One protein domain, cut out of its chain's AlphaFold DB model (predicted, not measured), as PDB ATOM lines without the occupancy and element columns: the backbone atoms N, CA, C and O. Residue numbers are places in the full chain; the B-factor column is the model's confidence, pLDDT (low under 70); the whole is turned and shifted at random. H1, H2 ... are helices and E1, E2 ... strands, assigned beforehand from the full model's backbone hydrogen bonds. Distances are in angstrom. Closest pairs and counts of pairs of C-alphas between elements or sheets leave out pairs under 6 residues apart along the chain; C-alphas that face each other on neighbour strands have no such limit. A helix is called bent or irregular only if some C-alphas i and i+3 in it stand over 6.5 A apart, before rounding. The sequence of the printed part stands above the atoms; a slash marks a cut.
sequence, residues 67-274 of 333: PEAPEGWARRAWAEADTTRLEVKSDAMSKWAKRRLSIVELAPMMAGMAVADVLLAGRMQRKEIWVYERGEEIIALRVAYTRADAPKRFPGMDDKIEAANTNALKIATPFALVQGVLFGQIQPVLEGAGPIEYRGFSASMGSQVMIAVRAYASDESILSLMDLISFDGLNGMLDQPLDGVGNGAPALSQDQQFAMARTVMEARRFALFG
ATOM      1  N   PRO A  67     -31.225 -17.183 -40.430       94.31
ATOM      2  CA  PRO A  67     -29.860 -17.619 -40.654       94.31
ATOM      3  C   PRO A  67     -29.333 -17.234 -42.040       94.31
ATOM      4  O   PRO A  67     -30.070 -17.027 -43.010       94.31
ATOM      5  N   GLU A  68     -28.011 -17.156 -42.148       95.44
ATOM      6  CA  GLU A  68     -27.345 -17.284 -43.442       95.44
ATOM      7  C   GLU A  68     -27.542 -18.695 -44.002       95.44
ATOM      8  O   GLU A  68     -27.943 -19.613 -43.288       95.44
ATOM      9  N   ALA A  69     -27.290 -18.871 -45.301       94.94
ATOM     10  CA  ALA A  69     -27.380 -20.194 -45.905       94.94
ATOM     11  C   ALA A  69     -26.364 -21.143 -45.232       94.94
ATOM     12  O   ALA A  69     -25.170 -20.827 -45.240       94.94
ATOM     13  N   PRO A  70     -26.798 -22.283 -44.660       94.25
ATOM     14  CA  PRO A  70     -25.867 -23.291 -44.158       94.25
ATOM     15  C   PRO A  70     -25.014 -23.876 -45.291       94.25
ATOM     16  O   PRO A  70     -25.327 -23.707 -46.471       94.25
ATOM     17  N   GLU A  71     -23.952 -24.607 -44.954       93.19
ATOM     18  CA  GLU A  71     -23.105 -25.239 -45.970       93.19
ATOM     19  C   GLU A  71     -23.929 -26.139 -46.911       93.19
ATOM     20  O   GLU A  71     -24.757 -26.946 -46.483       93.19
ATOM     21  N   GLY A  72     -23.727 -25.962 -48.219       93.69
ATOM     22  CA  GLY A  72     -24.461 -26.686 -49.259       93.69
ATOM     23  C   GLY A  72     -25.873 -26.164 -49.547       93.69
ATOM     24  O   GLY A  72     -26.498 -26.648 -50.488       93.69
ATOM     25  N   TRP A  73     -26.368 -25.176 -48.799       97.06
ATOM     26  CA  TRP A  73     -27.634 -24.503 -49.080       97.06
ATOM     27  C   TRP A  73     -27.406 -23.180 -49.811       97.06
ATOM     28  O   TRP A  73     -26.438 -22.461 -49.569       97.06
ATOM     29  N   ALA A  74     -28.347 -22.817 -50.676       96.50
ATOM     30  CA  ALA A  74     -28.454 -21.479 -51.236       96.50
ATOM     31  C   ALA A  74     -29.597 -20.728 -50.546       96.50
ATOM     32  O   ALA A  74     -30.708 -21.247 -50.473       96.50
ATOM     33  N   ARG A  75     -29.348 -19.500 -50.074       95.44
ATOM     34  CA  ARG A  75     -30.392 -18.602 -49.553       95.44
ATOM     35  C   ARG A  75     -30.735 -17.548 -50.596       95.44
ATOM     36  O   ARG A  75     -29.853 -16.846 -51.090       95.44
ATOM     37  N   ARG A  76     -32.022 -17.392 -50.897       93.44
ATOM     38  CA  ARG A  76     -32.529 -16.392 -51.844       93.44
ATOM     39  C   ARG A  76     -33.864 -15.815 -51.401       93.44
ATOM     40  O   ARG A  76     -34.589 -16.411 -50.609       93.44
ATOM     41  N   ALA A  77     -34.191 -14.637 -51.923       89.81
ATOM     42  CA  ALA A  77     -35.500 -14.039 -51.704       89.81
ATOM     43  C   ALA A  77     -36.598 -14.889 -52.365       89.81
ATOM     44  O   ALA A  77     -36.349 -15.596 -53.348       89.81
ATOM     45  N   TRP A  78     -37.816 -14.786 -51.833       85.25
ATOM     46  CA  TRP A  78     -38.997 -15.431 -52.401       85.25
ATOM     47  C   TRP A  78     -39.227 -15.022 -53.864       85.25
ATOM     48  O   TRP A  78     -39.266 -13.831 -54.190       85.25
ATOM     49  N   ALA A  79     -39.443 -16.009 -54.729       82.81
ATOM     50  CA  ALA A  79     -39.762 -15.849 -56.142       82.81
ATOM     51  C   ALA A  79     -41.197 -16.310 -56.439       82.81
ATOM     52  O   ALA A  79     -41.779 -17.115 -55.719       82.81
ATOM     53  N   GLU A  80     -41.792 -15.834 -57.536       73.94
ATOM     54  CA  GLU A  80     -43.163 -16.236 -57.901       73.94
ATOM     55  C   GLU A  80     -43.294 -17.734 -58.198       73.94
ATOM     56  O   GLU A  80     -44.343 -18.318 -57.943       73.94
ATOM     57  N   ALA A  81     -42.223 -18.374 -58.673       73.06
ATOM     58  CA  ALA A  81     -42.201 -19.816 -58.897       73.06
ATOM     59  C   ALA A  81     -42.389 -20.621 -57.593       73.06
ATOM     60  O   ALA A  81     -42.957 -21.714 -57.634       73.06
ATOM     61  N   ASP A  82     -42.007 -20.072 -56.435       73.25
ATOM     62  CA  ASP A  82     -42.108 -20.756 -55.137       73.25
ATOM     63  C   ASP A  82     -43.561 -20.991 -54.723       73.25
ATOM     64  O   ASP A  82     -43.870 -22.004 -54.096       73.25
ATOM     65  N   THR A  83     -44.481 -20.131 -55.172       67.44
ATOM     66  CA  THR A  83     -45.927 -20.316 -54.996       67.44
ATOM     67  C   THR A  83     -46.399 -21.663 -55.545       67.44
ATOM     68  O   THR A  83     -47.272 -22.298 -54.969       67.44
ATOM     69  N   THR A  84     -45.802 -22.159 -56.630       64.38
ATOM     70  CA  THR A  84     -46.229 -23.438 -57.219       64.38
ATOM     71  C   THR A  84     -45.727 -24.672 -56.469       64.38
ATOM     72  O   THR A  84     -46.350 -25.724 -56.594       64.38
ATOM     73  N   ARG A  85     -44.643 -24.548 -55.686       65.94
ATOM     74  CA  ARG A  85     -44.025 -25.650 -54.921       65.94
ATOM     75  C   ARG A  85     -44.400 -25.633 -53.436       65.94
ATOM     76  O   ARG A  85     -44.426 -26.678 -52.798       65.94
ATOM     77  N   LEU A  86     -44.678 -24.450 -52.887       68.12
ATOM     78  CA  LEU A  86     -44.861 -24.212 -51.453       68.12
ATOM     79  C   LEU A  86     -46.208 -23.556 -51.106       68.12
ATOM     80  O   LEU A  86     -46.386 -23.091 -49.978       68.12
ATOM     81  N   GLU A  87     -47.155 -23.485 -52.046       64.38
ATOM     82  CA  GLU A  87     -48.531 -23.049 -51.775       64.38
ATOM     83  C   GLU A  87     -49.564 -24.025 -52.332       64.38
ATOM     84  O   GLU A  87     -49.364 -24.711 -53.335       64.38
ATOM     85  N   VAL A  88     -50.714 -24.073 -51.663       54.06
ATOM     86  CA  VAL A  88     -51.876 -24.816 -52.142       54.06
ATOM     87  C   VAL A  88     -52.410 -24.155 -53.417       54.06
ATOM     88  O   VAL A  88     -52.824 -22.994 -53.401       54.06
ATOM     89  N   LYS A  89     -52.473 -24.921 -54.512       52.16
ATOM     90  CA  LYS A  89     -53.055 -24.503 -55.797       52.16
ATOM     91  C   LYS A  89     -54.504 -24.026 -55.635       52.16
ATOM     92  O   LYS A  89     -55.405 -24.800 -55.309       52.16
ATOM     93  N   SER A  90     -54.741 -22.731 -55.857       46.91
ATOM     94  CA  SER A  90     -56.054 -22.098 -55.649       46.91
ATOM     95  C   SER A  90     -57.141 -22.543 -56.632       46.91
ATOM     96  O   SER A  90     -58.334 -22.390 -56.379       46.91
ATOM     97  N   ASP A  91     -56.735 -23.097 -57.759       47.19
ATOM     98  CA  ASP A  91     -57.533 -23.639 -58.851       47.19
ATOM     99  C   ASP A  91     -58.092 -25.039 -58.549       47.19
ATOM    100  O   ASP A  91     -59.184 -25.356 -59.018       47.19
ATOM    101  N   ALA A  92     -57.445 -25.812 -57.670       43.41
ATOM    102  CA  ALA A  92     -57.964 -27.089 -57.163       43.41
ATOM    103  C   ALA A  92     -59.028 -26.921 -56.057       43.41
ATOM    104  O   ALA A  92     -59.661 -27.886 -55.635       43.41
ATOM    105  N   MET A  93     -59.245 -25.696 -55.567       48.19
ATOM    106  CA  MET A  93     -60.148 -25.433 -54.447       48.19
ATOM    107  C   MET A  93     -61.555 -25.057 -54.922       48.19
ATOM    108  O   MET A  93     -61.749 -24.072 -55.645       48.19
ATOM    109  N   SER A  94     -62.571 -25.784 -54.445       48.16
ATOM    110  CA  SER A  94     -63.973 -25.413 -54.664       48.16
ATOM    111  C   SER A  94     -64.266 -24.012 -54.095       48.16
ATOM    112  O   SER A  94     -63.637 -23.565 -53.135       48.16
ATOM    113  N   LYS A  95     -65.252 -23.283 -54.645       48.28
ATOM    114  CA  LYS A  95     -65.675 -21.965 -54.109       48.28
ATOM    115  C   LYS A  95     -66.044 -22.020 -52.617       48.28
ATOM    116  O   LYS A  95     -65.891 -21.020 -51.919       48.28
ATOM    117  N   TRP A  96     -66.518 -23.171 -52.138       41.56
ATOM    118  CA  TRP A  96     -66.816 -23.412 -50.728       41.56
ATOM    119  C   TRP A  96     -65.539 -23.627 -49.901       41.56
ATOM    120  O   TRP A  96     -65.390 -22.986 -48.863       41.56
ATOM    121  N   ALA A  97     -64.571 -24.400 -50.412       43.50
ATOM    122  CA  ALA A  97     -63.246 -24.544 -49.808       43.50
ATOM    123  C   ALA A  97     -62.532 -23.189 -49.710       43.50
ATOM    124  O   ALA A  97     -62.067 -22.840 -48.636       43.50
ATOM    125  N   LYS A  98     -62.571 -22.345 -50.753       49.56
ATOM    126  CA  LYS A  98     -62.030 -20.967 -50.720       49.56
ATOM    127  C   LYS A  98     -62.629 -20.111 -49.599       49.56
ATOM    128  O   LYS A  98     -61.917 -19.332 -48.974       49.56
ATOM    129  N   ARG A  99     -63.929 -20.273 -49.323       42.44
ATOM    130  CA  ARG A  99     -64.665 -19.518 -48.295       42.44
ATOM    131  C   ARG A  99     -64.397 -20.047 -46.877       42.44
ATOM    132  O   ARG A  99     -64.318 -19.251 -45.943       42.44
ATOM    133  N   ARG A 100     -64.196 -21.360 -46.718       38.66
ATOM    134  CA  ARG A 100     -63.813 -22.011 -45.451       38.66
ATOM    135  C   ARG A 100     -62.321 -21.811 -45.122       38.66
ATOM    136  O   ARG A 100     -61.987 -21.517 -43.973       38.66
ATOM    137  N   LEU A 101     -61.453 -21.807 -46.140       43.91
ATOM    138  CA  LEU A 101     -60.037 -21.417 -46.066       43.91
ATOM    139  C   LEU A 101     -59.846 -20.003 -45.527       43.91
ATOM    140  O   LEU A 101     -58.970 -19.778 -44.699       43.91
ATOM    141  N   SER A 102     -60.664 -19.056 -45.998       42.28
ATOM    142  CA  SER A 102     -60.538 -17.644 -45.628       42.28
ATOM    143  C   SER A 102     -60.974 -17.323 -44.194       42.28
ATOM    144  O   SER A 102     -60.715 -16.212 -43.739       42.28
ATOM    145  N   ILE A 103     -61.663 -18.237 -43.494       40.53
ATOM    146  CA  ILE A 103     -62.341 -17.909 -42.226       40.53
ATOM    147  C   ILE A 103     -62.050 -18.898 -41.086       40.53
ATOM    148  O   ILE A 103     -62.000 -18.451 -39.946       40.53
ATOM    149  N   VAL A 104     -61.844 -20.203 -41.327       39.22
ATOM    150  CA  VAL A 104     -61.909 -21.192 -40.221       39.22
ATOM    151  C   VAL A 104     -60.691 -22.114 -40.103       39.22
ATOM    152  O   VAL A 104     -60.215 -22.309 -38.992       39.22
ATOM    153  N   GLU A 105     -60.145 -22.654 -41.197       39.59
ATOM    154  CA  GLU A 105     -59.126 -23.729 -41.100       39.59
ATOM    155  C   GLU A 105     -57.720 -23.311 -41.524       39.59
ATOM    156  O   GLU A 105     -56.741 -23.728 -40.912       39.59
ATOM    157  N   LEU A 106     -57.612 -22.408 -42.503       40.81
ATOM    158  CA  LEU A 106     -56.342 -21.805 -42.900       40.81
ATOM    159  C   LEU A 106     -56.175 -20.379 -42.376       40.81
ATOM    160  O   LEU A 106     -55.059 -19.891 -42.348       40.81
ATOM    161  N   ALA A 107     -57.223 -19.724 -41.869       42.56
ATOM    162  CA  ALA A 107     -57.078 -18.460 -41.144       42.56
ATOM    163  C   ALA A 107     -56.241 -18.588 -39.851       42.56
ATOM    164  O   ALA A 107     -55.503 -17.666 -39.569       42.56
ATOM    165  N   PRO A 108     -56.253 -19.703 -39.099       39.19
ATOM    166  CA  PRO A 108     -55.303 -19.964 -38.014       39.19
ATOM    167  C   PRO A 108     -53.873 -20.201 -38.510       39.19
ATOM    168  O   PRO A 108     -52.922 -19.550 -38.090       39.19
ATOM    169  N   MET A 109     -53.759 -21.104 -39.484       39.06
ATOM    170  CA  MET A 109     -52.522 -21.570 -40.114       39.06
ATOM    171  C   MET A 109     -51.840 -20.498 -40.987       39.06
ATOM    172  O   MET A 109     -50.659 -20.588 -41.303       39.06
ATOM    173  N   MET A 110     -52.597 -19.472 -41.372       41.47
ATOM    174  CA  MET A 110     -52.200 -18.353 -42.211       41.47
ATOM    175  C   MET A 110     -52.688 -17.010 -41.645       41.47
ATOM    176  O   MET A 110     -52.745 -16.055 -42.399       41.47
ATOM    177  N   ALA A 111     -53.047 -16.813 -40.374       41.69
ATOM    178  CA  ALA A 111     -53.415 -15.442 -39.944       41.69
ATOM    179  C   ALA A 111     -52.222 -14.500 -40.031       41.69
ATOM    180  O   ALA A 111     -52.395 -13.334 -40.378       41.69
ATOM    181  N   GLY A 112     -51.016 -15.034 -39.823       41.12
ATOM    182  CA  GLY A 112     -49.788 -14.333 -40.177       41.12
ATOM    183  C   GLY A 112     -49.591 -14.153 -41.686       41.12
ATOM    184  O   GLY A 112     -49.018 -13.143 -42.087       41.12
ATOM    185  N   MET A 113     -50.082 -15.087 -42.519       42.62
ATOM    186  CA  MET A 113     -49.788 -15.218 -43.964       42.62
ATOM    187  C   MET A 113     -50.946 -14.962 -44.959       42.62
ATOM    188  O   MET A 113     -50.699 -14.985 -46.145       42.62
ATOM    189  N   ALA A 114     -52.206 -14.774 -44.574       37.62
ATOM    190  CA  ALA A 114     -53.358 -14.796 -45.495       37.62
ATOM    191  C   ALA A 114     -54.406 -13.753 -45.173       37.62
ATOM    192  O   ALA A 114     -54.940 -13.158 -46.095       37.62
ATOM    193  N   VAL A 115     -54.711 -13.476 -43.902       37.06
ATOM    194  CA  VAL A 115     -55.654 -12.382 -43.613       37.06
ATOM    195  C   VAL A 115     -55.043 -11.055 -44.074       37.06
ATOM    196  O   VAL A 115     -55.737 -10.233 -44.659       37.06
ATOM    197  N   ALA A 116     -53.724 -10.893 -43.923       35.12
ATOM    198  CA  ALA A 116     -52.986  -9.796 -44.532       35.12
ATOM    199  C   ALA A 116     -52.744 -10.000 -46.043       35.12
ATOM    200  O   ALA A 116     -53.065  -9.093 -46.786       35.12
ATOM    201  N   ASP A 117     -52.270 -11.146 -46.548       37.84
ATOM    202  CA  ASP A 117     -51.980 -11.282 -47.997       37.84
ATOM    203  C   ASP A 117     -53.227 -11.228 -48.905       37.84
ATOM    204  O   ASP A 117     -53.149 -10.728 -50.031       37.84
ATOM    205  N   VAL A 118     -54.387 -11.692 -48.421       35.50
ATOM    206  CA  VAL A 118     -55.670 -11.652 -49.145       35.50
ATOM    207  C   VAL A 118     -56.326 -10.264 -49.063       35.50
ATOM    208  O   VAL A 118     -56.987  -9.863 -50.019       35.50
ATOM    209  N   LEU A 119     -56.146  -9.509 -47.967       35.22
ATOM    210  CA  LEU A 119     -56.760  -8.177 -47.783       35.22
ATOM    211  C   LEU A 119     -55.823  -6.998 -48.106       35.22
ATOM    212  O   LEU A 119     -56.284  -5.920 -48.470       35.22
ATOM    213  N   LEU A 120     -54.512  -7.188 -47.978       36.44
ATOM    214  CA  LEU A 120     -53.440  -6.202 -48.114       36.44
ATOM    215  C   LEU A 120     -52.405  -6.727 -49.120       36.44
ATOM    216  O   LEU A 120     -51.292  -7.064 -48.738       36.44
ATOM    217  N   ALA A 121     -52.795  -6.807 -50.397       33.75
ATOM    218  CA  ALA A 121     -51.926  -6.943 -51.574       33.75
ATOM    219  C   ALA A 121     -50.561  -7.621 -51.313       33.75
ATOM    220  O   ALA A 121     -49.618  -6.922 -50.937       33.75
ATOM    221  N   GLY A 122     -50.458  -8.937 -51.570       39.16
ATOM    222  CA  GLY A 122     -49.326  -9.866 -51.331       39.16
ATOM    223  C   GLY A 122     -47.914  -9.508 -51.846       39.16
ATOM    224  O   GLY A 122     -47.202 -10.343 -52.397       39.16
ATOM    225  N   ARG A 123     -47.478  -8.262 -51.665       39.75
ATOM    226  CA  ARG A 123     -46.158  -7.701 -51.973       39.75
ATOM    227  C   ARG A 123     -45.391  -7.307 -50.711       39.75
ATOM    228  O   ARG A 123     -44.165  -7.269 -50.750       39.75
ATOM    229  N   MET A 124     -46.084  -7.003 -49.609       40.28
ATOM    230  CA  MET A 124     -45.449  -6.499 -48.383       40.28
ATOM    231  C   MET A 124     -44.819  -7.617 -47.540       40.28
ATOM    232  O   MET A 124     -43.754  -7.394 -46.977       40.28
ATOM    233  N   GLN A 125     -45.394  -8.826 -47.524       54.25
ATOM    234  CA  GLN A 125     -44.903  -9.931 -46.682       54.25
ATOM    235  C   GLN A 125     -43.846 -10.825 -47.356       54.25
ATOM    236  O   GLN A 125     -43.082 -11.480 -46.659       54.25
ATOM    237  N   ARG A 126     -43.691 -10.783 -48.691       63.41
ATOM    238  CA  ARG A 126     -42.611 -11.506 -49.407       63.41
ATOM    239  C   ARG A 126     -41.206 -11.039 -49.011       63.41
ATOM    240  O   ARG A 126     -40.250 -11.793 -49.137       63.41
ATOM    241  N   LYS A 127     -41.079  -9.798 -48.522       67.06
ATOM    242  CA  LYS A 127     -39.803  -9.234 -48.053       67.06
ATOM    243  C   LYS A 127     -39.324  -9.834 -46.729       67.06
ATOM    244  O   LYS A 127     -38.156  -9.661 -46.409       67.06
ATOM    245  N   GLU A 128     -40.202 -10.505 -45.987       75.06
ATOM    246  CA  GLU A 128     -39.918 -11.135 -44.690       75.06
ATOM    247  C   GLU A 128     -39.565 -12.626 -44.828       75.06
ATOM    248  O   GLU A 128     -39.390 -13.310 -43.822       75.06
ATOM    249  N   ILE A 129     -39.507 -13.139 -46.064       85.06
ATOM    250  CA  ILE A 129     -39.307 -14.559 -46.357       85.06
ATOM    251  C   ILE A 129     -37.926 -14.774 -46.968       85.06
ATOM    252  O   ILE A 129     -37.592 -14.171 -47.993       85.06
ATOM    253  N   TRP A 130     -37.172 -15.698 -46.382       92.06
ATOM    254  CA  TRP A 130     -36.010 -16.306 -47.021       92.06
ATOM    255  C   TRP A 130     -36.342 -17.724 -47.467       92.06
ATOM    256  O   TRP A 130     -36.977 -18.483 -46.738       92.06
ATOM    257  N   VAL A 131     -35.905 -18.067 -48.674       92.69
ATOM    258  CA  VAL A 131     -35.997 -19.413 -49.238       92.69
ATOM    259  C   VAL A 131     -34.605 -20.026 -49.236       92.69
ATOM    260  O   VAL A 131     -33.647 -19.391 -49.677       92.69
ATOM    261  N   TYR A 132     -34.514 -21.251 -48.738       95.88
ATOM    262  CA  TYR A 132     -33.307 -22.055 -48.649       95.88
ATOM    263  C   TYR A 132     -33.484 -23.268 -49.549       95.88
ATOM    264  O   TYR A 132     -34.491 -23.965 -49.440       95.88
ATOM    265  N   GLU A 133     -32.524 -23.515 -50.430       95.31
ATOM    266  CA  GLU A 133     -32.563 -24.639 -51.366       95.31
ATOM    267  C   GLU A 133     -31.288 -25.468 -51.305       95.31
ATOM    268  O   GLU A 133     -30.183 -24.919 -51.259       95.31
ATOM    269  N   ARG A 134     -31.450 -26.791 -51.354       95.06
ATOM    270  CA  ARG A 134     -30.357 -27.755 -51.480       95.06
ATOM    271  C   ARG A 134     -30.839 -28.966 -52.272       95.06
ATOM    272  O   ARG A 134     -31.583 -29.799 -51.764       95.06
ATOM    273  N   GLY A 135     -30.395 -29.080 -53.523       92.12
ATOM    274  CA  GLY A 135     -30.863 -30.140 -54.417       92.12
ATOM    275  C   GLY A 135     -32.376 -30.053 -54.627       92.12
ATOM    276  O   GLY A 135     -32.873 -29.042 -55.120       92.12
ATOM    277  N   GLU A 136     -33.105 -31.101 -54.245       89.50
ATOM    278  CA  GLU A 136     -34.571 -31.125 -54.314       89.50
ATOM    279  C   GLU A 136     -35.251 -30.516 -53.082       89.50
ATOM    280  O   GLU A 136     -36.440 -30.193 -53.141       89.50
ATOM    281  N   GLU A 137     -34.505 -30.313 -51.993       93.50
ATOM    282  CA  GLU A 137     -35.042 -29.746 -50.766       93.50
ATOM    283  C   GLU A 137     -35.225 -28.233 -50.883       93.50
ATOM    284  O   GLU A 137     -34.347 -27.508 -51.361       93.50
ATOM    285  N   ILE A 138     -36.363 -27.752 -50.393       92.31
ATOM    286  CA  ILE A 138     -36.686 -26.331 -50.327       92.31
ATOM    287  C   ILE A 138     -37.379 -26.010 -49.004       92.31
ATOM    288  O   ILE A 138     -38.334 -26.678 -48.602       92.31
ATOM    289  N   ILE A 139     -36.910 -24.967 -48.323       92.75
ATOM    290  CA  ILE A 139     -37.482 -24.472 -47.071       92.75
ATOM    291  C   ILE A 139     -37.692 -22.966 -47.195       92.75
ATOM    292  O   ILE A 139     -36.746 -22.213 -47.390       92.75
ATOM    293  N   ALA A 140     -38.929 -22.504 -47.062       91.06
ATOM    294  CA  ALA A 140     -39.253 -21.094 -46.924       91.06
ATOM    295  C   ALA A 140     -39.512 -20.765 -45.457       91.06
ATOM    296  O   ALA A 140     -40.400 -21.339 -44.824       91.06
ATOM    297  N   LEU A 141     -38.748 -19.811 -44.940       90.75
ATOM    298  CA  LEU A 141     -38.791 -19.371 -43.557       90.75
ATOM    299  C   LEU A 141     -39.197 -17.905 -43.507       90.75
ATOM    300  O   LEU A 141     -38.611 -17.057 -44.182       90.75
ATOM    301  N   ARG A 142     -40.195 -17.615 -42.682       87.12
ATOM    302  CA  ARG A 142     -40.707 -16.272 -42.462       87.12
ATOM    303  C   ARG A 142     -40.750 -15.964 -40.982       87.12
ATOM    304  O   ARG A 142     -41.200 -16.793 -40.193       87.12
ATOM    305  N   VAL A 143     -40.394 -14.731 -40.640       85.62
ATOM    306  CA  VAL A 143     -40.658 -14.178 -39.313       85.62
ATOM    307  C   VAL A 143     -41.366 -12.844 -39.459       85.62
ATOM    308  O   VAL A 143     -40.965 -12.000 -40.257       85.62
ATOM    309  N   ALA A 144     -42.433 -12.675 -38.690       81.94
ATOM    310  CA  ALA A 144     -43.182 -11.437 -38.593       81.94
ATOM    311  C   ALA A 144     -43.098 -10.905 -37.162       81.94
ATOM    312  O   ALA A 144     -43.226 -11.672 -36.206       81.94
ATOM    313  N   TYR A 145     -42.927  -9.590 -37.034       83.62
ATOM    314  CA  TYR A 145     -42.946  -8.879 -35.763       83.62
ATOM    315  C   TYR A 145     -44.019  -7.794 -35.781       83.62
ATOM    316  O   TYR A 145     -44.147  -7.045 -36.752       83.62
ATOM    317  N   THR A 146     -44.774  -7.697 -34.694       77.94
ATOM    318  CA  THR A 146     -45.773  -6.655 -34.474       77.94
ATOM    319  C   THR A 146     -45.460  -5.947 -33.164       77.94
ATOM    320  O   THR A 146     -45.466  -6.564 -32.099       77.94
ATOM    321  N   ARG A 147     -45.193  -4.638 -33.232       77.94
ATOM    322  CA  ARG A 147     -45.044  -3.809 -32.030       77.94
ATOM    323  C   ARG A 147     -46.378  -3.717 -31.293       77.94
ATOM    324  O   ARG A 147     -47.417  -3.586 -31.941       77.94
ATOM    325  N   ALA A 148     -46.356  -3.719 -29.963       73.12
ATOM    326  CA  ALA A 148     -47.580  -3.599 -29.169       73.12
ATOM    327  C   ALA A 148     -48.281  -2.238 -29.353       73.12
ATOM    328  O   ALA A 148     -49.499  -2.140 -29.228       73.12
ATOM    329  N   ASP A 149     -47.515  -1.196 -29.683       70.69
ATOM    330  CA  ASP A 149     -47.997   0.162 -29.946       70.69
ATOM    331  C   ASP A 149     -48.313   0.429 -31.427       70.69
ATOM    332  O   ASP A 149     -48.699   1.546 -31.783       70.69
ATOM    333  N   ALA A 150     -48.161  -0.574 -32.303       67.69
ATOM    334  CA  ALA A 150     -48.445  -0.405 -33.718       67.69
ATOM    335  C   ALA A 150     -49.916   0.016 -33.901       67.69
ATOM    336  O   ALA A 150     -50.818  -0.626 -33.354       67.69
ATOM    337  N   PRO A 151     -50.199   1.076 -34.684       59.62
ATOM    338  CA  PRO A 151     -51.570   1.493 -34.924       59.62
ATOM    339  C   PRO A 151     -52.338   0.330 -35.545       59.62
ATOM    340  O   PRO A 151     -51.941  -0.204 -36.588       59.62
ATOM    341  N   LYS A 152     -53.437  -0.063 -34.892       61.22
ATOM    342  CA  LYS A 152     -54.298  -1.153 -35.353       61.22
ATOM    343  C   LYS A 152     -54.737  -0.837 -36.776       61.22
ATOM    344  O   LYS A 152     -55.543   0.065 -36.998       61.22
ATOM    345  N   ARG A 153     -54.195  -1.572 -37.752       55.06
ATOM    346  CA  ARG A 153     -54.480  -1.333 -39.179       55.06
ATOM    347  C   ARG A 153     -55.971  -1.509 -39.482       55.06
ATOM    348  O   ARG A 153     -56.475  -0.867 -40.395       55.06
ATOM    349  N   PHE A 154     -56.663  -2.316 -38.668       60.28
ATOM    350  CA  PHE A 154     -58.117  -2.461 -38.637       60.28
ATOM    351  C   PHE A 154     -58.605  -2.766 -37.207       60.28
ATOM    352  O   PHE A 154     -57.941  -3.529 -36.496       60.28
ATOM    353  N   PRO A 155     -59.771  -2.245 -36.779       57.72
ATOM    354  CA  PRO A 155     -60.418  -2.680 -35.542       57.72
ATOM    355  C   PRO A 155     -60.649  -4.203 -35.539       57.72
ATOM    356  O   PRO A 155     -61.162  -4.755 -36.514       57.72
ATOM    357  N   GLY A 156     -60.254  -4.882 -34.458       59.31
ATOM    358  CA  GLY A 156     -60.413  -6.335 -34.287       59.31
ATOM    359  C   GLY A 156     -59.399  -7.210 -35.038       59.31
ATOM    360  O   GLY A 156     -59.609  -8.415 -35.145       59.31
ATOM    361  N   MET A 157     -58.322  -6.644 -35.602       62.09
ATOM    362  CA  MET A 157     -57.260  -7.447 -36.229       62.09
ATOM    363  C   MET A 157     -56.458  -8.247 -35.193       62.09
ATOM    364  O   MET A 157     -56.172  -9.413 -35.437       62.09
ATOM    365  N   ASP A 158     -56.153  -7.654 -34.038       61.84
ATOM    366  CA  ASP A 158     -55.402  -8.329 -32.970       61.84
ATOM    367  C   ASP A 158     -56.182  -9.534 -32.437       61.84
ATOM    368  O   ASP A 158     -55.645 -10.635 -32.399       61.84
ATOM    369  N   ASP A 159     -57.485  -9.364 -32.182       65.06
ATOM    370  CA  ASP A 159     -58.381 -10.449 -31.760       65.06
ATOM    371  C   ASP A 159     -58.421 -11.583 -32.797       65.06
ATOM    372  O   ASP A 159     -58.485 -12.760 -32.452       65.06
ATOM    373  N   LYS A 160     -58.359 -11.250 -34.095       61.47
ATOM    374  CA  LYS A 160     -58.298 -12.247 -35.176       61.47
ATOM    375  C   LYS A 160     -56.959 -12.971 -35.217       61.47
ATOM    376  O   LYS A 160     -56.955 -14.172 -35.470       61.47
ATOM    377  N   ILE A 161     -55.848 -12.268 -34.995       62.12
ATOM    378  CA  ILE A 161     -54.510 -12.869 -34.919       62.12
ATOM    379  C   ILE A 161     -54.424 -13.789 -33.697       62.12
ATOM    380  O   ILE A 161     -53.949 -14.915 -33.805       62.12
ATOM    381  N   GLU A 162     -54.938 -13.354 -32.550       66.56
ATOM    382  CA  GLU A 162     -54.962 -14.144 -31.322       66.56
ATOM    383  C   GLU A 162     -55.869 -15.376 -31.446       66.56
ATOM    384  O   GLU A 162     -55.446 -16.496 -31.138       66.56
ATOM    385  N   ALA A 163     -57.088 -15.211 -31.971       65.25
ATOM    386  CA  ALA A 163     -58.002 -16.321 -32.236       65.25
ATOM    387  C   ALA A 163     -57.399 -17.317 -33.235       65.25
ATOM    388  O   ALA A 163     -57.562 -18.529 -33.099       65.25
ATOM    389  N   ALA A 164     -56.666 -16.818 -34.226       61.53
ATOM    390  CA  ALA A 164     -55.954 -17.644 -35.176       61.53
ATOM    391  C   ALA A 164     -54.783 -18.407 -34.547       61.53
ATOM    392  O   ALA A 164     -54.681 -19.610 -34.752       61.53
ATOM    393  N   ASN A 165     -53.953 -17.768 -33.725       63.69
ATOM    394  CA  ASN A 165     -52.884 -18.457 -32.997       63.69
ATOM    395  C   ASN A 165     -53.445 -19.557 -32.087       63.69
ATOM    396  O   ASN A 165     -52.930 -20.675 -32.045       63.69
ATOM    397  N   THR A 166     -54.548 -19.252 -31.406       69.19
ATOM    398  CA  THR A 166     -55.262 -20.192 -30.540       69.19
ATOM    399  C   THR A 166     -55.803 -21.377 -31.346       69.19
ATOM    400  O   THR A 166     -55.523 -22.533 -31.027       69.19
ATOM    401  N   ASN A 167     -56.504 -21.126 -32.450       67.06
ATOM    402  CA  ASN A 167     -57.016 -22.191 -33.312       67.06
ATOM    403  C   ASN A 167     -55.892 -23.018 -33.961       67.06
ATOM    404  O   ASN A 167     -56.045 -24.228 -34.109       67.06
ATOM    405  N   ALA A 168     -54.758 -22.402 -34.308       65.88
ATOM    406  CA  ALA A 168     -53.609 -23.092 -34.888       65.88
ATOM    407  C   ALA A 168     -53.039 -24.101 -33.889       65.88
ATOM    408  O   ALA A 168     -52.818 -25.256 -34.240       65.88
ATOM    409  N   LEU A 169     -52.911 -23.711 -32.617       70.12
ATOM    410  CA  LEU A 169     -52.499 -24.619 -31.550       70.12
ATOM    411  C   LEU A 169     -53.467 -25.799 -31.381       70.12
ATOM    412  O   LEU A 169     -53.035 -26.917 -31.095       70.12
ATOM    413  N   LYS A 170     -54.773 -25.583 -31.571       74.31
ATOM    414  CA  LYS A 170     -55.777 -26.649 -31.461       74.31
ATOM    415  C   LYS A 170     -55.593 -27.745 -32.514       74.31
ATOM    416  O   LYS A 170     -55.791 -28.911 -32.198       74.31
ATOM    417  N   ILE A 171     -55.192 -27.384 -33.733       71.06
ATOM    418  CA  ILE A 171     -55.066 -28.326 -34.861       71.06
ATOM    419  C   ILE A 171     -53.628 -28.779 -35.146       71.06
ATOM    420  O   ILE A 171     -53.437 -29.746 -35.876       71.06
ATOM    421  N   ALA A 172     -52.615 -28.102 -34.603       76.19
ATOM    422  CA  ALA A 172     -51.217 -28.415 -34.885       76.19
ATOM    423  C   ALA A 172     -50.768 -29.745 -34.258       76.19
ATOM    424  O   ALA A 172     -50.952 -29.981 -33.070       76.19
ATOM    425  N   THR A 173     -50.099 -30.607 -35.003       85.19
ATOM    426  CA  THR A 173     -49.367 -31.733 -34.416       85.19
ATOM    427  C   THR A 173     -48.069 -31.200 -33.803       85.19
ATOM    428  O   THR A 173     -47.389 -30.408 -34.457       85.19
ATOM    429  N   PRO A 174     -47.689 -31.575 -32.568       86.25
ATOM    430  CA  PRO A 174     -46.406 -31.158 -32.006       86.25
ATOM    431  C   PRO A 174     -45.261 -31.629 -32.906       86.25
ATOM    432  O   PRO A 174     -45.216 -32.800 -33.284       86.25
ATOM    433  N   PHE A 175     -44.362 -30.708 -33.257       89.38
ATOM    434  CA  PHE A 175     -43.160 -31.011 -34.025       89.38
ATOM    435  C   PHE A 175     -41.954 -30.976 -33.092       89.38
ATOM    436  O   PHE A 175     -41.648 -31.993 -32.495       89.38
ATOM    437  N   ALA A 176     -41.331 -29.822 -32.866       91.94
ATOM    438  CA  ALA A 176     -40.112 -29.734 -32.065       91.94
ATOM    439  C   ALA A 176     -40.102 -28.510 -31.149       91.94
ATOM    440  O   ALA A 176     -40.779 -27.513 -31.405       91.94
ATOM    441  N   LEU A 177     -39.325 -28.602 -30.069       86.88
ATOM    442  CA  LEU A 177     -39.007 -27.488 -29.185       86.88
ATOM    443  C   LEU A 177     -37.578 -27.022 -29.484       86.88
ATOM    444  O   LEU A 177     -36.623 -27.578 -28.949       86.88
ATOM    445  N   VAL A 178     -37.438 -26.010 -30.335       90.75
ATOM    446  CA  VAL A 178     -36.133 -25.510 -30.787       90.75
ATOM    447  C   VAL A 178     -35.769 -24.287 -29.952       90.75
ATOM    448  O   VAL A 178     -36.498 -23.300 -29.975       90.75
ATOM    449  N   GLN A 179     -34.688 -24.371 -29.170       88.56
ATOM    450  CA  GLN A 179     -34.216 -23.298 -28.275       88.56
ATOM    451  C   GLN A 179     -35.340 -22.636 -27.450       88.56
ATOM    452  O   GLN A 179     -35.447 -21.412 -27.363       88.56
ATOM    453  N   GLY A 180     -36.214 -23.462 -26.865       83.50
ATOM    454  CA  GLY A 180     -37.337 -23.009 -26.034       83.50
ATOM    455  C   GLY A 180     -38.586 -22.569 -26.805       83.50
ATOM    456  O   GLY A 180     -39.608 -22.267 -26.193       83.50
ATOM    457  N   VAL A 181     -38.552 -22.575 -28.139       88.94
ATOM    458  CA  VAL A 181     -39.679 -22.190 -28.995       88.94
ATOM    459  C   VAL A 181     -40.402 -23.424 -29.527       88.94
ATOM    460  O   VAL A 181     -39.824 -24.279 -30.196       88.94
ATOM    461  N   LEU A 182     -41.698 -23.521 -29.217       87.00
ATOM    462  CA  LEU A 182     -42.541 -24.648 -29.613       87.00
ATOM    463  C   LEU A 182     -43.029 -24.491 -31.054       87.00
ATOM    464  O   LEU A 182     -43.848 -23.613 -31.341       87.00
ATOM    465  N   PHE A 183     -42.601 -25.404 -31.921       88.06
ATOM    466  CA  PHE A 183     -43.106 -25.545 -33.278       88.06
ATOM    467  C   PHE A 183     -44.192 -26.617 -33.348       88.06
ATOM    468  O   PHE A 183     -44.012 -27.763 -32.931       88.06
ATOM    469  N   GLY A 184     -45.331 -26.237 -33.917       84.81
ATOM    470  CA  GLY A 184     -46.392 -27.154 -34.312       84.81
ATOM    471  C   GLY A 184     -46.398 -27.342 -35.824       84.81
ATOM    472  O   GLY A 184     -46.390 -26.356 -36.565       84.81
ATOM    473  N   GLN A 185     -46.442 -28.589 -36.281       83.19
ATOM    474  CA  GLN A 185     -46.733 -28.920 -37.667       83.19
ATOM    475  C   GLN A 185     -48.227 -28.753 -37.915       83.19
ATOM    476  O   GLN A 185     -49.060 -29.326 -37.219       83.19
ATOM    477  N   ILE A 186     -48.573 -28.007 -38.951       70.38
ATOM    478  CA  ILE A 186     -49.945 -27.895 -39.414       70.38
ATOM    479  C   ILE A 186     -49.989 -28.548 -40.787       70.38
ATOM    480  O   ILE A 186     -49.373 -28.065 -41.738       70.38
ATOM    481  N   GLN A 187     -50.689 -29.676 -40.886       63.81
ATOM    482  CA  GLN A 187     -51.038 -30.230 -42.186       63.81
ATOM    483  C   GLN A 187     -52.287 -29.505 -42.686       63.81
ATOM    484  O   GLN A 187     -53.319 -29.539 -42.012       63.81
ATOM    485  N   PRO A 188     -52.227 -28.844 -43.850       52.59
ATOM    486  CA  PRO A 188     -53.442 -28.396 -44.501       52.59
ATOM    487  C   PRO A 188     -54.236 -29.644 -44.898       52.59
ATOM    488  O   PRO A 188     -53.857 -30.365 -45.813       52.59
ATOM    489  N   VAL A 189     -55.325 -29.939 -44.193       49.78
ATOM    490  CA  VAL A 189     -56.278 -30.959 -44.638       49.78
ATOM    491  C   VAL A 189     -57.277 -30.251 -45.535       49.78
ATOM    492  O   VAL A 189     -58.118 -29.483 -45.071       49.78
ATOM    493  N   LEU A 190     -57.145 -30.463 -46.838       51.59
ATOM    494  CA  LEU A 190     -58.051 -29.915 -47.832       51.59
ATOM    495  C   LEU A 190     -58.813 -31.047 -48.497       51.59
ATOM    496  O   LEU A 190     -58.302 -31.747 -49.365       51.59
ATOM    497  N   GLU A 191     -60.060 -31.210 -48.075       44.19
ATOM    498  CA  GLU A 191     -60.979 -32.185 -48.645       44.19
ATOM    499  C   GLU A 191     -61.163 -31.904 -50.151       44.19
ATOM    500  O   GLU A 191     -61.658 -30.845 -50.551       44.19
ATOM    501  N   GLY A 192     -60.700 -32.830 -50.994       47.03
ATOM    502  CA  GLY A 192     -60.781 -32.729 -52.454       47.03
ATOM    503  C   GLY A 192     -59.664 -31.936 -53.145       47.03
ATOM    504  O   GLY A 192     -59.664 -31.879 -54.374       47.03
ATOM    505  N   ALA A 193     -58.700 -31.359 -52.414       47.88
ATOM    506  CA  ALA A 193     -57.426 -30.980 -53.025       47.88
ATOM    507  C   ALA A 193     -56.537 -32.228 -53.065       47.88
ATOM    508  O   ALA A 193     -56.553 -33.026 -52.131       47.88
ATOM    509  N   GLY A 194     -55.789 -32.425 -54.150       50.16
ATOM    510  CA  GLY A 194     -54.797 -33.500 -54.224       50.16
ATOM    511  C   GLY A 194     -53.776 -33.442 -53.072       50.16
ATOM    512  O   GLY A 194     -53.792 -32.495 -52.281       50.16
ATOM    513  N   PRO A 195     -52.880 -34.438 -52.967       52.06
ATOM    514  CA  PRO A 195     -51.885 -34.481 -51.900       52.06
ATOM    515  C   PRO A 195     -51.108 -33.162 -51.847       52.06
ATOM    516  O   PRO A 195     -50.598 -32.681 -52.858       52.06
ATOM    517  N   ILE A 196     -51.066 -32.547 -50.666       58.97
ATOM    518  CA  ILE A 196     -50.257 -31.353 -50.445       58.97
ATOM    519  C   ILE A 196     -48.843 -31.836 -50.164       58.97
ATOM    520  O   ILE A 196     -48.593 -32.488 -49.155       58.97
ATOM    521  N   GLU A 197     -47.940 -31.551 -51.099       68.69
ATOM    522  CA  GLU A 197     -46.587 -32.112 -51.095       68.69
ATOM    523  C   GLU A 197     -45.666 -31.439 -50.067       68.69
ATOM    524  O   GLU A 197     -44.673 -32.033 -49.662       68.69
ATOM    525  N   TYR A 198     -45.996 -30.229 -49.600       75.81
ATOM    526  CA  TYR A 198     -45.192 -29.503 -48.617       75.81
ATOM    527  C   TYR A 198     -45.776 -29.584 -47.199       75.81
ATOM    528  O   TYR A 198     -46.984 -29.698 -46.984       75.81
ATOM    529  N   ARG A 199     -44.902 -29.448 -46.201       81.31
ATOM    530  CA  ARG A 199     -45.253 -29.408 -44.777       81.31
ATOM    531  C   ARG A 199     -45.176 -27.983 -44.248       81.31
ATOM    532  O   ARG A 199     -44.249 -27.242 -44.571       81.31
ATOM    533  N   GLY A 200     -46.168 -27.595 -43.448       80.81
ATOM    534  CA  GLY A 200     -46.221 -26.301 -42.776       80.81
ATOM    535  C   GLY A 200     -45.912 -26.431 -41.289       80.81
ATOM    536  O   GLY A 200     -46.420 -27.337 -40.633       80.81
ATOM    537  N   PHE A 201     -45.130 -25.505 -40.746       84.06
ATOM    538  CA  PHE A 201     -44.832 -25.407 -39.320       84.06
ATOM    539  C   PHE A 201     -45.028 -23.974 -38.849       84.06
ATOM    540  O   PHE A 201     -44.784 -23.023 -39.593       84.06
ATOM    541  N   SER A 202     -45.457 -23.818 -37.604       82.75
ATOM    542  CA  SER A 202     -45.660 -22.506 -36.998       82.75
ATOM    543  C   SER A 202     -45.191 -22.482 -35.554       82.75
ATOM    544  O   SER A 202     -45.336 -23.473 -34.834       82.75
ATOM    545  N   ALA A 203     -44.672 -21.332 -35.143       83.50
ATOM    546  CA  ALA A 203     -44.377 -21.014 -33.759       83.50
ATOM    547  C   ALA A 203     -44.733 -19.554 -33.457       83.50
ATOM    548  O   ALA A 203     -44.824 -18.707 -34.347       83.50
ATOM    549  N   SER A 204     -44.933 -19.263 -32.175       82.88
ATOM    550  CA  SER A 204     -45.181 -17.913 -31.664       82.88
ATOM    551  C   SER A 204     -44.321 -17.661 -30.433       82.88
ATOM    552  O   SER A 204     -44.151 -18.557 -29.604       82.88
ATOM    553  N   MET A 205     -43.811 -16.437 -30.310       80.94
ATOM    554  CA  MET A 205     -43.140 -15.935 -29.111       80.94
ATOM    555  C   MET A 205     -43.927 -14.724 -28.608       80.94
ATOM    556  O   MET A 205     -43.916 -13.648 -29.213       80.94
ATOM    557  N   GLY A 206     -44.677 -14.937 -27.527       78.69
ATOM    558  CA  GLY A 206     -45.669 -13.976 -27.056       78.69
ATOM    559  C   GLY A 206     -46.731 -13.684 -28.125       78.69
ATOM    560  O   GLY A 206     -47.093 -14.553 -28.920       78.69
ATOM    561  N   SER A 207     -47.226 -12.448 -28.141       74.56
ATOM    562  CA  SER A 207     -48.142 -11.934 -29.168       74.56
ATOM    563  C   SER A 207     -47.433 -11.166 -30.288       74.56
ATOM    564  O   SER A 207     -48.068 -10.822 -31.283       74.56
ATOM    565  N   GLN A 208     -46.132 -10.885 -30.140       80.62
ATOM    566  CA  GLN A 208     -45.414  -9.953 -31.010       80.62
ATOM    567  C   GLN A 208     -44.647 -10.646 -32.136       80.62
ATOM    568  O   GLN A 208     -44.540 -10.062 -33.209       80.62
ATOM    569  N   VAL A 209     -44.125 -11.862 -31.932       84.38
ATOM    570  CA  VAL A 209     -43.328 -12.576 -32.945       84.38
ATOM    571  C   VAL A 209     -44.030 -13.855 -33.390       84.38
ATOM    572  O   VAL A 209     -44.433 -14.687 -32.574       84.38
ATOM    573  N   MET A 210     -44.128 -14.034 -34.706       83.38
ATOM    574  CA  MET A 210     -44.631 -15.246 -35.346       83.38
ATOM    575  C   MET A 210     -43.593 -15.789 -36.322       83.38
ATOM    576  O   MET A 210     -43.050 -15.042 -37.134       83.38
ATOM    577  N   ILE A 211     -43.375 -17.100 -36.275       85.81
ATOM    578  CA  ILE A 211     -42.460 -17.819 -37.158       85.81
ATOM    579  C   ILE A 211     -43.277 -18.825 -37.960       85.81
ATOM    580  O   ILE A 211     -44.058 -19.590 -37.392       85.81
ATOM    581  N   ALA A 212     -43.097 -18.827 -39.276       85.62
ATOM    582  CA  ALA A 212     -43.750 -19.767 -40.175       85.62
ATOM    583  C   ALA A 212     -42.719 -20.424 -41.090       85.62
ATOM    584  O   ALA A 212     -41.867 -19.746 -41.668       85.62
ATOM    585  N   VAL A 213     -42.827 -21.742 -41.237       87.06
ATOM    586  CA  VAL A 213     -41.961 -22.542 -42.104       87.06
ATOM    587  C   VAL A 213     -42.819 -23.333 -43.068       87.06
ATOM    588  O   VAL A 213     -43.789 -23.974 -42.666       87.06
ATOM    589  N   ARG A 214     -42.463 -23.298 -44.348       86.56
ATOM    590  CA  ARG A 214     -43.017 -24.183 -45.372       86.56
ATOM    591  C   ARG A 214     -41.870 -24.949 -45.991       86.56
ATOM    592  O   ARG A 214     -40.923 -24.326 -46.458       86.56
ATOM    593  N   ALA A 215     -41.937 -26.270 -45.980       87.31
ATOM    594  CA  ALA A 215     -40.811 -27.091 -46.387       87.31
ATOM    595  C   ALA A 215     -41.238 -28.284 -47.236       87.31
ATOM    596  O   ALA A 215     -42.214 -28.969 -46.932       87.31
ATOM    597  N   TYR A 216     -40.436 -28.549 -48.258       89.56
ATOM    598  CA  TYR A 216     -40.289 -29.843 -48.903       89.56
ATOM    599  C   TYR A 216     -38.855 -30.292 -48.617       89.56
ATOM    600  O   TYR A 216     -37.938 -29.977 -49.369       89.56
ATOM    601  N   ALA A 217     -38.636 -30.877 -47.441       90.81
ATOM    602  CA  ALA A 217     -37.321 -31.267 -46.938       90.81
ATOM    603  C   ALA A 217     -37.476 -32.326 -45.836       90.81
ATOM    604  O   ALA A 217     -38.574 -32.498 -45.291       90.81
ATOM    605  N   SER A 218     -36.390 -33.024 -45.505       92.25
ATOM    606  CA  SER A 218     -36.369 -33.969 -44.383       92.25
ATOM    607  C   SER A 218     -36.527 -33.264 -43.024       92.25
ATOM    608  O   SER A 218     -36.256 -32.067 -42.899       92.25
ATOM    609  N   ASP A 219     -36.949 -34.002 -41.989       91.50
ATOM    610  CA  ASP A 219     -37.053 -33.460 -40.623       91.50
ATOM    611  C   ASP A 219     -35.710 -32.932 -40.115       91.50
ATOM    612  O   ASP A 219     -35.659 -31.852 -39.528       91.50
ATOM    613  N   GLU A 220     -34.625 -33.654 -40.396       92.56
ATOM    614  CA  GLU A 220     -33.268 -33.251 -40.035       92.56
ATOM    615  C   GLU A 220     -32.903 -31.910 -40.681       92.56
ATOM    616  O   GLU A 220     -32.514 -30.981 -39.980       92.56
ATOM    617  N   SER A 221     -33.126 -31.763 -41.992       94.75
ATOM    618  CA  SER A 221     -32.872 -30.516 -42.723       94.75
ATOM    619  C   SER A 221     -33.660 -29.331 -42.157       94.75
ATOM    620  O   SER A 221     -33.121 -28.230 -42.015       94.75
ATOM    621  N   ILE A 222     -34.936 -29.548 -41.827       94.12
ATOM    622  CA  ILE A 222     -35.809 -28.514 -41.261       94.12
ATOM    623  C   ILE A 222     -35.310 -28.101 -39.877       94.12
ATOM    624  O   ILE A 222     -35.186 -26.905 -39.614       94.12
ATOM    625  N   LEU A 223     -34.992 -29.068 -39.013       93.44
ATOM    626  CA  LEU A 223     -34.503 -28.802 -37.663       93.44
ATOM    627  C   LEU A 223     -33.141 -28.120 -37.668       93.44
ATOM    628  O   LEU A 223     -32.972 -27.123 -36.975       93.44
ATOM    629  N   SER A 224     -32.198 -28.601 -38.479       93.00
ATOM    630  CA  SER A 224     -30.881 -27.981 -38.611       93.00
ATOM    631  C   SER A 224     -30.979 -26.527 -39.062       93.00
ATOM    632  O   SER A 224     -30.230 -25.692 -38.571       93.00
ATOM    633  N   LEU A 225     -31.912 -26.192 -39.962       95.19
ATOM    634  CA  LEU A 225     -32.122 -24.802 -40.362       95.19
ATOM    635  C   LEU A 225     -32.820 -23.979 -39.266       95.19
ATOM    636  O   LEU A 225     -32.435 -22.835 -39.026       95.19
ATOM    637  N   MET A 226     -33.840 -24.537 -38.606       94.19
ATOM    638  CA  MET A 226     -34.553 -23.869 -37.510       94.19
ATOM    639  C   MET A 226     -33.639 -23.563 -36.319       94.19
ATOM    640  O   MET A 226     -33.793 -22.514 -35.701       94.19
ATOM    641  N   ASP A 227     -32.684 -24.439 -36.017       92.81
ATOM    642  CA  ASP A 227     -31.730 -24.267 -34.914       92.81
ATOM    643  C   ASP A 227     -30.730 -23.123 -35.156       92.81
ATOM    644  O   ASP A 227     -30.110 -22.615 -34.229       92.81
ATOM    645  N   LEU A 228     -30.604 -22.647 -36.396       94.56
ATOM    646  CA  LEU A 228     -29.748 -21.508 -36.731       94.56
ATOM    647  C   LEU A 228     -30.476 -20.156 -36.637       94.56
ATOM    648  O   LEU A 228     -29.859 -19.110 -36.844       94.56
ATOM    649  N   ILE A 229     -31.781 -20.145 -36.342       94.88
ATOM    650  CA  ILE A 229     -32.537 -18.905 -36.121       94.88
ATOM    651  C   ILE A 229     -32.001 -18.203 -34.869       94.88
ATOM    652  O   ILE A 229     -31.838 -18.816 -33.815       94.88
ATOM    653  N   SER A 230     -31.776 -16.889 -34.954       95.19
ATOM    654  CA  SER A 230     -31.366 -16.085 -33.800       95.19
ATOM    655  C   SER A 230     -32.562 -15.813 -32.884       95.19
ATOM    656  O   SER A 230     -33.160 -14.733 -32.904       95.19
ATOM    657  N   PHE A 231     -32.922 -16.804 -32.069       93.31
ATOM    658  CA  PHE A 231     -34.016 -16.672 -31.111       93.31
ATOM    659  C   PHE A 231     -33.734 -15.608 -30.049       93.31
ATOM    660  O   PHE A 231     -34.668 -14.927 -29.647       93.31
ATOM    661  N   ASP A 232     -32.477 -15.374 -29.659       91.69
ATOM    662  CA  ASP A 232     -32.118 -14.257 -28.769       91.69
ATOM    663  C   ASP A 232     -32.415 -12.893 -29.389       91.69
ATOM    664  O   ASP A 232     -32.922 -11.998 -28.713       91.69
ATOM    665  N   GLY A 233     -32.120 -12.737 -30.683       91.31
ATOM    666  CA  GLY A 233     -32.426 -11.520 -31.422       91.31
ATOM    667  C   GLY A 233     -33.929 -11.265 -31.444       91.31
ATOM    668  O   GLY A 233     -34.378 -10.204 -31.017       91.31
ATOM    669  N   LEU A 234     -34.707 -12.287 -31.818       90.94
ATOM    670  CA  LEU A 234     -36.172 -12.231 -31.816       90.94
ATOM    671  C   LEU A 234     -36.752 -11.975 -30.419       90.94
ATOM    672  O   LEU A 234     -37.668 -11.168 -30.269       90.94
ATOM    673  N   ASN A 235     -36.208 -12.622 -29.387       91.12
ATOM    674  CA  ASN A 235     -36.629 -12.447 -27.998       91.12
ATOM    675  C   ASN A 235     -36.313 -11.031 -27.493       91.12
ATOM    676  O   ASN A 235     -37.083 -10.438 -26.741       91.12
ATOM    677  N   GLY A 236     -35.207 -10.449 -27.961       89.44
ATOM    678  CA  GLY A 236     -34.819  -9.073 -27.683       89.44
ATOM    679  C   GLY A 236     -35.734  -8.017 -28.311       89.44
ATOM    680  O   GLY A 236     -35.737  -6.881 -27.837       89.44
ATOM    681  N   MET A 237     -36.518  -8.361 -29.338       88.75
ATOM    682  CA  MET A 237     -37.511  -7.452 -29.931       88.75
ATOM    683  C   MET A 237     -38.802  -7.360 -29.104       88.75
ATOM    684  O   MET A 237     -39.588  -6.425 -29.288       88.75
ATOM    685  N   LEU A 238     -39.044  -8.321 -28.208       85.81
ATOM    686  CA  LEU A 238     -40.237  -8.344 -27.368       85.81
ATOM    687  C   LEU A 238     -40.190  -7.231 -26.318       85.81
ATOM    688  O   LEU A 238     -39.130  -6.903 -25.779       85.81
ATOM    689  N   ASP A 239     -41.359  -6.691 -25.981       86.62
ATOM    690  CA  ASP A 239     -41.497  -5.719 -24.890       86.62
ATOM    691  C   ASP A 239     -41.117  -6.364 -23.549       86.62
ATOM    692  O   ASP A 239     -40.524  -5.728 -22.676       86.62
ATOM    693  N   GLN A 240     -41.443  -7.652 -23.414       83.94
ATOM    694  CA  GLN A 240     -41.055  -8.518 -22.310       83.94
ATOM    695  C   GLN A 240     -40.396  -9.775 -22.890       83.94
ATOM    696  O   GLN A 240     -41.106 -10.639 -23.413       83.94
ATOM    697  N   PRO A 241     -39.056  -9.872 -22.843       87.12
ATOM    698  CA  PRO A 241     -38.349 -11.081 -23.240       87.12
ATOM    699  C   PRO A 241     -38.856 -12.299 -22.466       87.12
ATOM    700  O   PRO A 241     -39.156 -12.216 -21.276       87.12
ATOM    701  N   LEU A 242     -38.949 -13.428 -23.157       82.88
ATOM    702  CA  LEU A 242     -39.356 -14.704 -22.591       82.88
ATOM    703  C   LEU A 242     -38.154 -15.398 -21.953       82.88
ATOM    704  O   LEU A 242     -37.104 -15.542 -22.588       82.88
ATOM    705  N   ASP A 243     -38.333 -15.877 -20.726       82.50
ATOM    706  CA  ASP A 243     -37.357 -16.738 -20.067       82.50
ATOM    707  C   ASP A 243     -37.269 -18.098 -20.778       82.50
ATOM    708  O   ASP A 243     -38.273 -18.647 -21.237       82.50
ATOM    709  N   GLY A 244     -36.062 -18.659 -20.855       79.75
ATOM    710  CA  GLY A 244     -35.846 -19.991 -21.428       79.75
ATOM    711  C   GLY A 244     -35.882 -20.067 -22.960       79.75
ATOM    712  O   GLY A 244     -35.959 -21.173 -23.487       79.75
ATOM    713  N   VAL A 245     -35.823 -18.932 -23.669       87.12
ATOM    714  CA  VAL A 245     -35.733 -18.859 -25.140       87.12
ATOM    715  C   VAL A 245     -34.337 -18.402 -25.582       87.12
ATOM    716  O   VAL A 245     -33.747 -17.528 -24.947       87.12
ATOM    717  N   GLY A 246     -33.820 -18.972 -26.677       86.31
ATOM    718  CA  GLY A 246     -32.489 -18.658 -27.216       86.31
ATOM    719  C   GLY A 246     -31.366 -19.231 -26.351       86.31
ATOM    720  O   GLY A 246     -31.453 -20.376 -25.911       86.31
ATOM    721  N   ASN A 247     -30.347 -18.429 -26.032       77.88
ATOM    722  CA  ASN A 247     -29.232 -18.821 -25.158       77.88
ATOM    723  C   ASN A 247     -29.670 -19.219 -23.736       77.88
ATOM    724  O   ASN A 247     -28.909 -19.860 -23.013       77.88
ATOM    725  N   GLY A 248     -30.874 -18.824 -23.311       68.38
ATOM    726  CA  GLY A 248     -31.460 -19.241 -22.035       68.38
ATOM    727  C   GLY A 248     -32.117 -20.625 -22.067       68.38
ATOM    728  O   GLY A 248     -32.541 -21.112 -21.019       68.38
ATOM    729  N   ALA A 249     -32.244 -21.245 -23.241       78.94
ATOM    730  CA  ALA A 249     -32.908 -22.529 -23.403       78.94
ATOM    731  C   ALA A 249     -32.003 -23.707 -23.001       78.94
ATOM    732  O   ALA A 249     -30.785 -23.661 -23.199       78.94
ATOM    733  N   PRO A 250     -32.573 -24.805 -22.473       75.50
ATOM    734  CA  PRO A 250     -31.813 -26.024 -22.251       75.50
ATOM    735  C   PRO A 250     -31.336 -26.608 -23.586       75.50
ATOM    736  O   PRO A 250     -32.089 -26.663 -24.558       75.50
ATOM    737  N   ALA A 251     -30.097 -27.103 -23.616       78.94
ATOM    738  CA  ALA A 251     -29.601 -27.878 -24.745       78.94
ATOM    739  C   ALA A 251     -30.307 -29.243 -24.773       78.94
ATOM    740  O   ALA A 251     -30.163 -30.036 -23.841       78.94
ATOM    741  N   LEU A 252     -31.079 -29.501 -25.828       77.06
ATOM    742  CA  LEU A 252     -31.860 -30.726 -26.008       77.06
ATOM    743  C   LEU A 252     -31.427 -31.442 -27.289       77.06
ATOM    744  O   LEU A 252     -31.312 -30.810 -28.342       77.06
ATOM    745  N   SER A 253     -31.246 -32.763 -27.221       85.19
ATOM    746  CA  SER A 253     -31.119 -33.597 -28.424       85.19
ATOM    747  C   SER A 253     -32.416 -33.572 -29.240       85.19
ATOM    748  O   SER A 253     -33.476 -33.274 -28.695       85.19
ATOM    749  N   GLN A 254     -32.373 -33.924 -30.530       84.75
ATOM    750  CA  GLN A 254     -33.582 -33.927 -31.372       84.75
ATOM    751  C   GLN A 254     -34.718 -34.771 -30.765       84.75
ATOM    752  O   GLN A 254     -35.838 -34.283 -30.632       84.75
ATOM    753  N   ASP A 255     -34.421 -35.976 -30.273       84.81
ATOM    754  CA  ASP A 255     -35.406 -36.831 -29.592       84.81
ATOM    755  C   ASP A 255     -36.032 -36.149 -28.366       84.81
ATOM    756  O   ASP A 255     -37.244 -36.226 -28.141       84.81
ATOM    757  N   GLN A 256     -35.221 -35.428 -27.587       81.38
ATOM    758  CA  GLN A 256     -35.701 -34.650 -26.447       81.38
ATOM    759  C   GLN A 256     -36.547 -33.451 -26.893       81.38
ATOM    760  O   GLN A 256     -37.543 -33.147 -26.236       81.38
ATOM    761  N   GLN A 257     -36.205 -32.797 -28.007       80.50
ATOM    762  CA  GLN A 257     -37.002 -31.708 -28.577       80.50
ATOM    763  C   GLN A 257     -38.387 -32.203 -29.009       80.50
ATOM    764  O   GLN A 257     -39.382 -31.552 -28.691       80.50
ATOM    765  N   PHE A 258     -38.474 -33.362 -29.671       87.19
ATOM    766  CA  PHE A 258     -39.745 -33.982 -30.060       87.19
ATOM    767  C   PHE A 258     -40.590 -34.370 -28.841       87.19
ATOM    768  O   PHE A 258     -41.791 -34.088 -28.794       87.19
ATOM    769  N   ALA A 259     -39.977 -35.008 -27.840       78.12
ATOM    770  CA  ALA A 259     -40.671 -35.417 -26.623       78.12
ATOM    771  C   ALA A 259     -41.199 -34.203 -25.843       78.12
ATOM    772  O   ALA A 259     -42.379 -34.154 -25.493       78.12
ATOM    773  N   MET A 260     -40.355 -33.187 -25.643       76.75
ATOM    774  CA  MET A 260     -40.732 -31.973 -24.923       76.75
ATOM    775  C   MET A 260     -41.795 -31.174 -25.680       76.75
ATOM    776  O   MET A 260     -42.713 -30.641 -25.060       76.75
ATOM    777  N   ALA A 261     -41.737 -31.130 -27.015       81.88
ATOM    778  CA  ALA A 261     -42.757 -30.469 -27.823       81.88
ATOM    779  C   ALA A 261     -44.155 -31.045 -27.573       81.88
ATOM    780  O   ALA A 261     -45.114 -30.282 -27.454       81.88
ATOM    781  N   ARG A 262     -44.275 -32.374 -27.440       85.56
ATOM    782  CA  ARG A 262     -45.548 -33.028 -27.099       85.56
ATOM    783  C   ARG A 262     -46.036 -32.584 -25.728       85.56
ATOM    784  O   ARG A 262     -47.138 -32.053 -25.629       85.56
ATOM    785  N   THR A 263     -45.188 -32.706 -24.708       75.62
ATOM    786  CA  THR A 263     -45.533 -32.337 -23.330       75.62
ATOM    787  C   THR A 263     -45.948 -30.869 -23.214       75.62
ATOM    788  O   THR A 263     -46.985 -30.561 -22.629       75.62
ATOM    789  N   VAL A 264     -45.180 -29.950 -23.805       79.62
ATOM    790  CA  VAL A 264     -45.476 -28.510 -23.756       79.62
ATOM    791  C   VAL A 264     -46.740 -28.186 -24.554       79.62
ATOM    792  O   VAL A 264     -47.557 -27.385 -24.099       79.62
ATOM    793  N   MET A 265     -46.946 -28.806 -25.721       81.31
ATOM    794  CA  MET A 265     -48.155 -28.581 -26.517       81.31
ATOM    795  C   MET A 265     -49.413 -29.077 -25.805       81.31
ATOM    796  O   MET A 265     -50.422 -28.373 -25.801       81.31
ATOM    797  N   GLU A 266     -49.356 -30.249 -25.178       81.69
ATOM    798  CA  GLU A 266     -50.451 -30.797 -24.375       81.69
ATOM    799  C   GLU A 266     -50.759 -29.912 -23.169       81.69
ATOM    800  O   GLU A 266     -51.913 -29.533 -22.977       81.69
ATOM    801  N   ALA A 267     -49.740 -29.492 -22.415       73.62
ATOM    802  CA  ALA A 267     -49.915 -28.574 -21.293       73.62
ATOM    803  C   ALA A 267     -50.547 -27.243 -21.738       73.62
ATOM    804  O   ALA A 267     -51.474 -26.744 -21.099       73.62
ATOM    805  N   ARG A 268     -50.099 -26.688 -22.873       77.94
ATOM    806  CA  ARG A 268     -50.641 -25.440 -23.430       77.94
ATOM    807  C   ARG A 268     -52.087 -25.604 -23.904       77.94
ATOM    808  O   ARG A 268     -52.900 -24.709 -23.688       77.94
ATOM    809  N   ARG A 269     -52.430 -26.742 -24.518       81.38
ATOM    810  CA  ARG A 269     -53.811 -27.069 -24.911       81.38
ATOM    811  C   ARG A 269     -54.719 -27.242 -23.708       81.38
ATOM    812  O   ARG A 269     -55.816 -26.694 -23.710       81.38
ATOM    813  N   PHE A 270     -54.261 -27.944 -22.679       75.75
ATOM    814  CA  PHE A 270     -55.011 -28.098 -21.441       75.75
ATOM    815  C   PHE A 270     -55.280 -26.736 -20.789       75.75
ATOM    816  O   PHE A 270     -56.421 -26.433 -20.454       75.75
ATOM    817  N   ALA A 271     -54.262 -25.874 -20.693       74.19
ATOM    818  CA  ALA A 271     -54.399 -24.540 -20.111       74.19
ATOM    819  C   ALA A 271     -55.375 -23.629 -20.882       74.19
ATOM    820  O   ALA A 271     -56.096 -22.851 -20.264       74.19
ATOM    821  N   LEU A 272     -55.404 -23.717 -22.217       75.06
ATOM    822  CA  LEU A 272     -56.238 -22.850 -23.061       75.06
ATOM    823  C   LEU A 272     -57.638 -23.410 -23.344       75.06
ATOM    824  O   LEU A 272     -58.571 -22.634 -23.537       75.06
ATOM    825  N   PHE A 273     -57.799 -24.735 -23.389       82.12
ATOM    826  CA  PHE A 273     -59.037 -25.387 -23.835       82.12
ATOM    827  C   PHE A 273     -59.676 -26.307 -22.793       82.12
ATOM    828  O   PHE A 273     -60.795 -26.766 -23.010       82.12
ATOM    829  N   GLY A 274     -58.993 -26.614 -21.687       75.94
ATOM    830  CA  GLY A 274     -59.462 -27.593 -20.701       75.94
ATOM    831  C   GLY A 274     -59.524 -29.032 -21.233       75.94
ATOM    832  O   GLY A 274     -60.142 -29.891 -20.608       75.94
TER     833      GLY A 274
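AT A GLANCE: This is residues 67 to 274 of the 333 residues of an uncharacterized protein of Marinosulfonomonas sp. PRT-SC04 (UniProt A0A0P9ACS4). A strongly twisted sheet of seven strands runs through the middle and curls round the short helix H6, while the longest helix, H8, packs over E4 and E5 at one end of the sheet. On the side away from H6 lie H5 and the small helices H3 and H4, with H2 farther out beyond H3. The printed part has 208 residues, with eight named helices and seven named strands in the order E1 H1 H2 H3 H4 E2 E3 H5 E4 E5 E6 E7 H6 H7 H8, of mixed class. The sheet's order is E1 E2 E3 E7 E6 E5 E4, all antiparallel. The whole is compact, with a radius of gyration of the C-alphas of 16.7 A and spans of 47 by 43 by 32 A.

IN THESE COORDINATES: Find C-alpha 74 at (-28.454, -21.479, -51.236), where E1, residues 74 to 77, begins. The other strands are E2, 129 to 134; E3, 137 to 145, 26.9 A long; E4, 173 to 178; E5, 181 to 186; E6, 199 to 205, 20.8 A; and E7, 209 to 216, 23.7 A. The helices are H1, 82 to 86; H2, 95 to 101; H3, 106 to 109; H4, 111 to 119, irregular, with C-alphas 112 and 115 7.1 A apart; H5, 157 to 171, 21.0 A; H6, 219 to 226; H7, 231 to 236; and H8, 254 to 273, 27.9 A, ending at C-alpha 273 (-59.037, -25.387, -23.835).

HOW THE PARTS SIT: Start at E3 and E7, antiparallel at 169 degrees, with N 140 and O 214 2.8 A apart. E4 E5 E6 E7 form a meander, each strand the antiparallel neighbour of the one before; N 201 and O 213 are 2.8 A apart. At the edge strand E1, N 74 and O 133 of E2 are 2.9 A apart. H8 is on the sheet over E5 and E4, at a height of 7.5 A; its closest C-alphas to E4 are Gln 257 and Leu 177, 4.7 A. The hub H5 touches H3 (Pro 108 and Ala 164, closest C-alphas, 3.7 A), H4 (Ala 111 and Ile 161, 5.8 A) and, with residues 166 to 170, H8 (Lys 170 and Arg 269, 6.9 A). H1, H3, H4, H5 and H7 only graze the sheet; H2 is not on it. Every O i to N i+4 pair is within hydrogen-bond range in H1, H2, H5, H6, H7 and H8; H4 has 2 of 5, and 2 of 6 O i to N i+3 pairs; H3 is too short.

THE WHOLE: The farthest C-alphas, Lys 95 and Gly 248, are 47.0 A apart. The printed part has no cut. The links E3 to H5, E5 to E6 and H7 to H8 are long, and residues 149 to 156 stand free. Mean pLDDT of the printed part is 73.0; residues 83 to 127, 150 to 168, 187 to 197 and 248 are under 70.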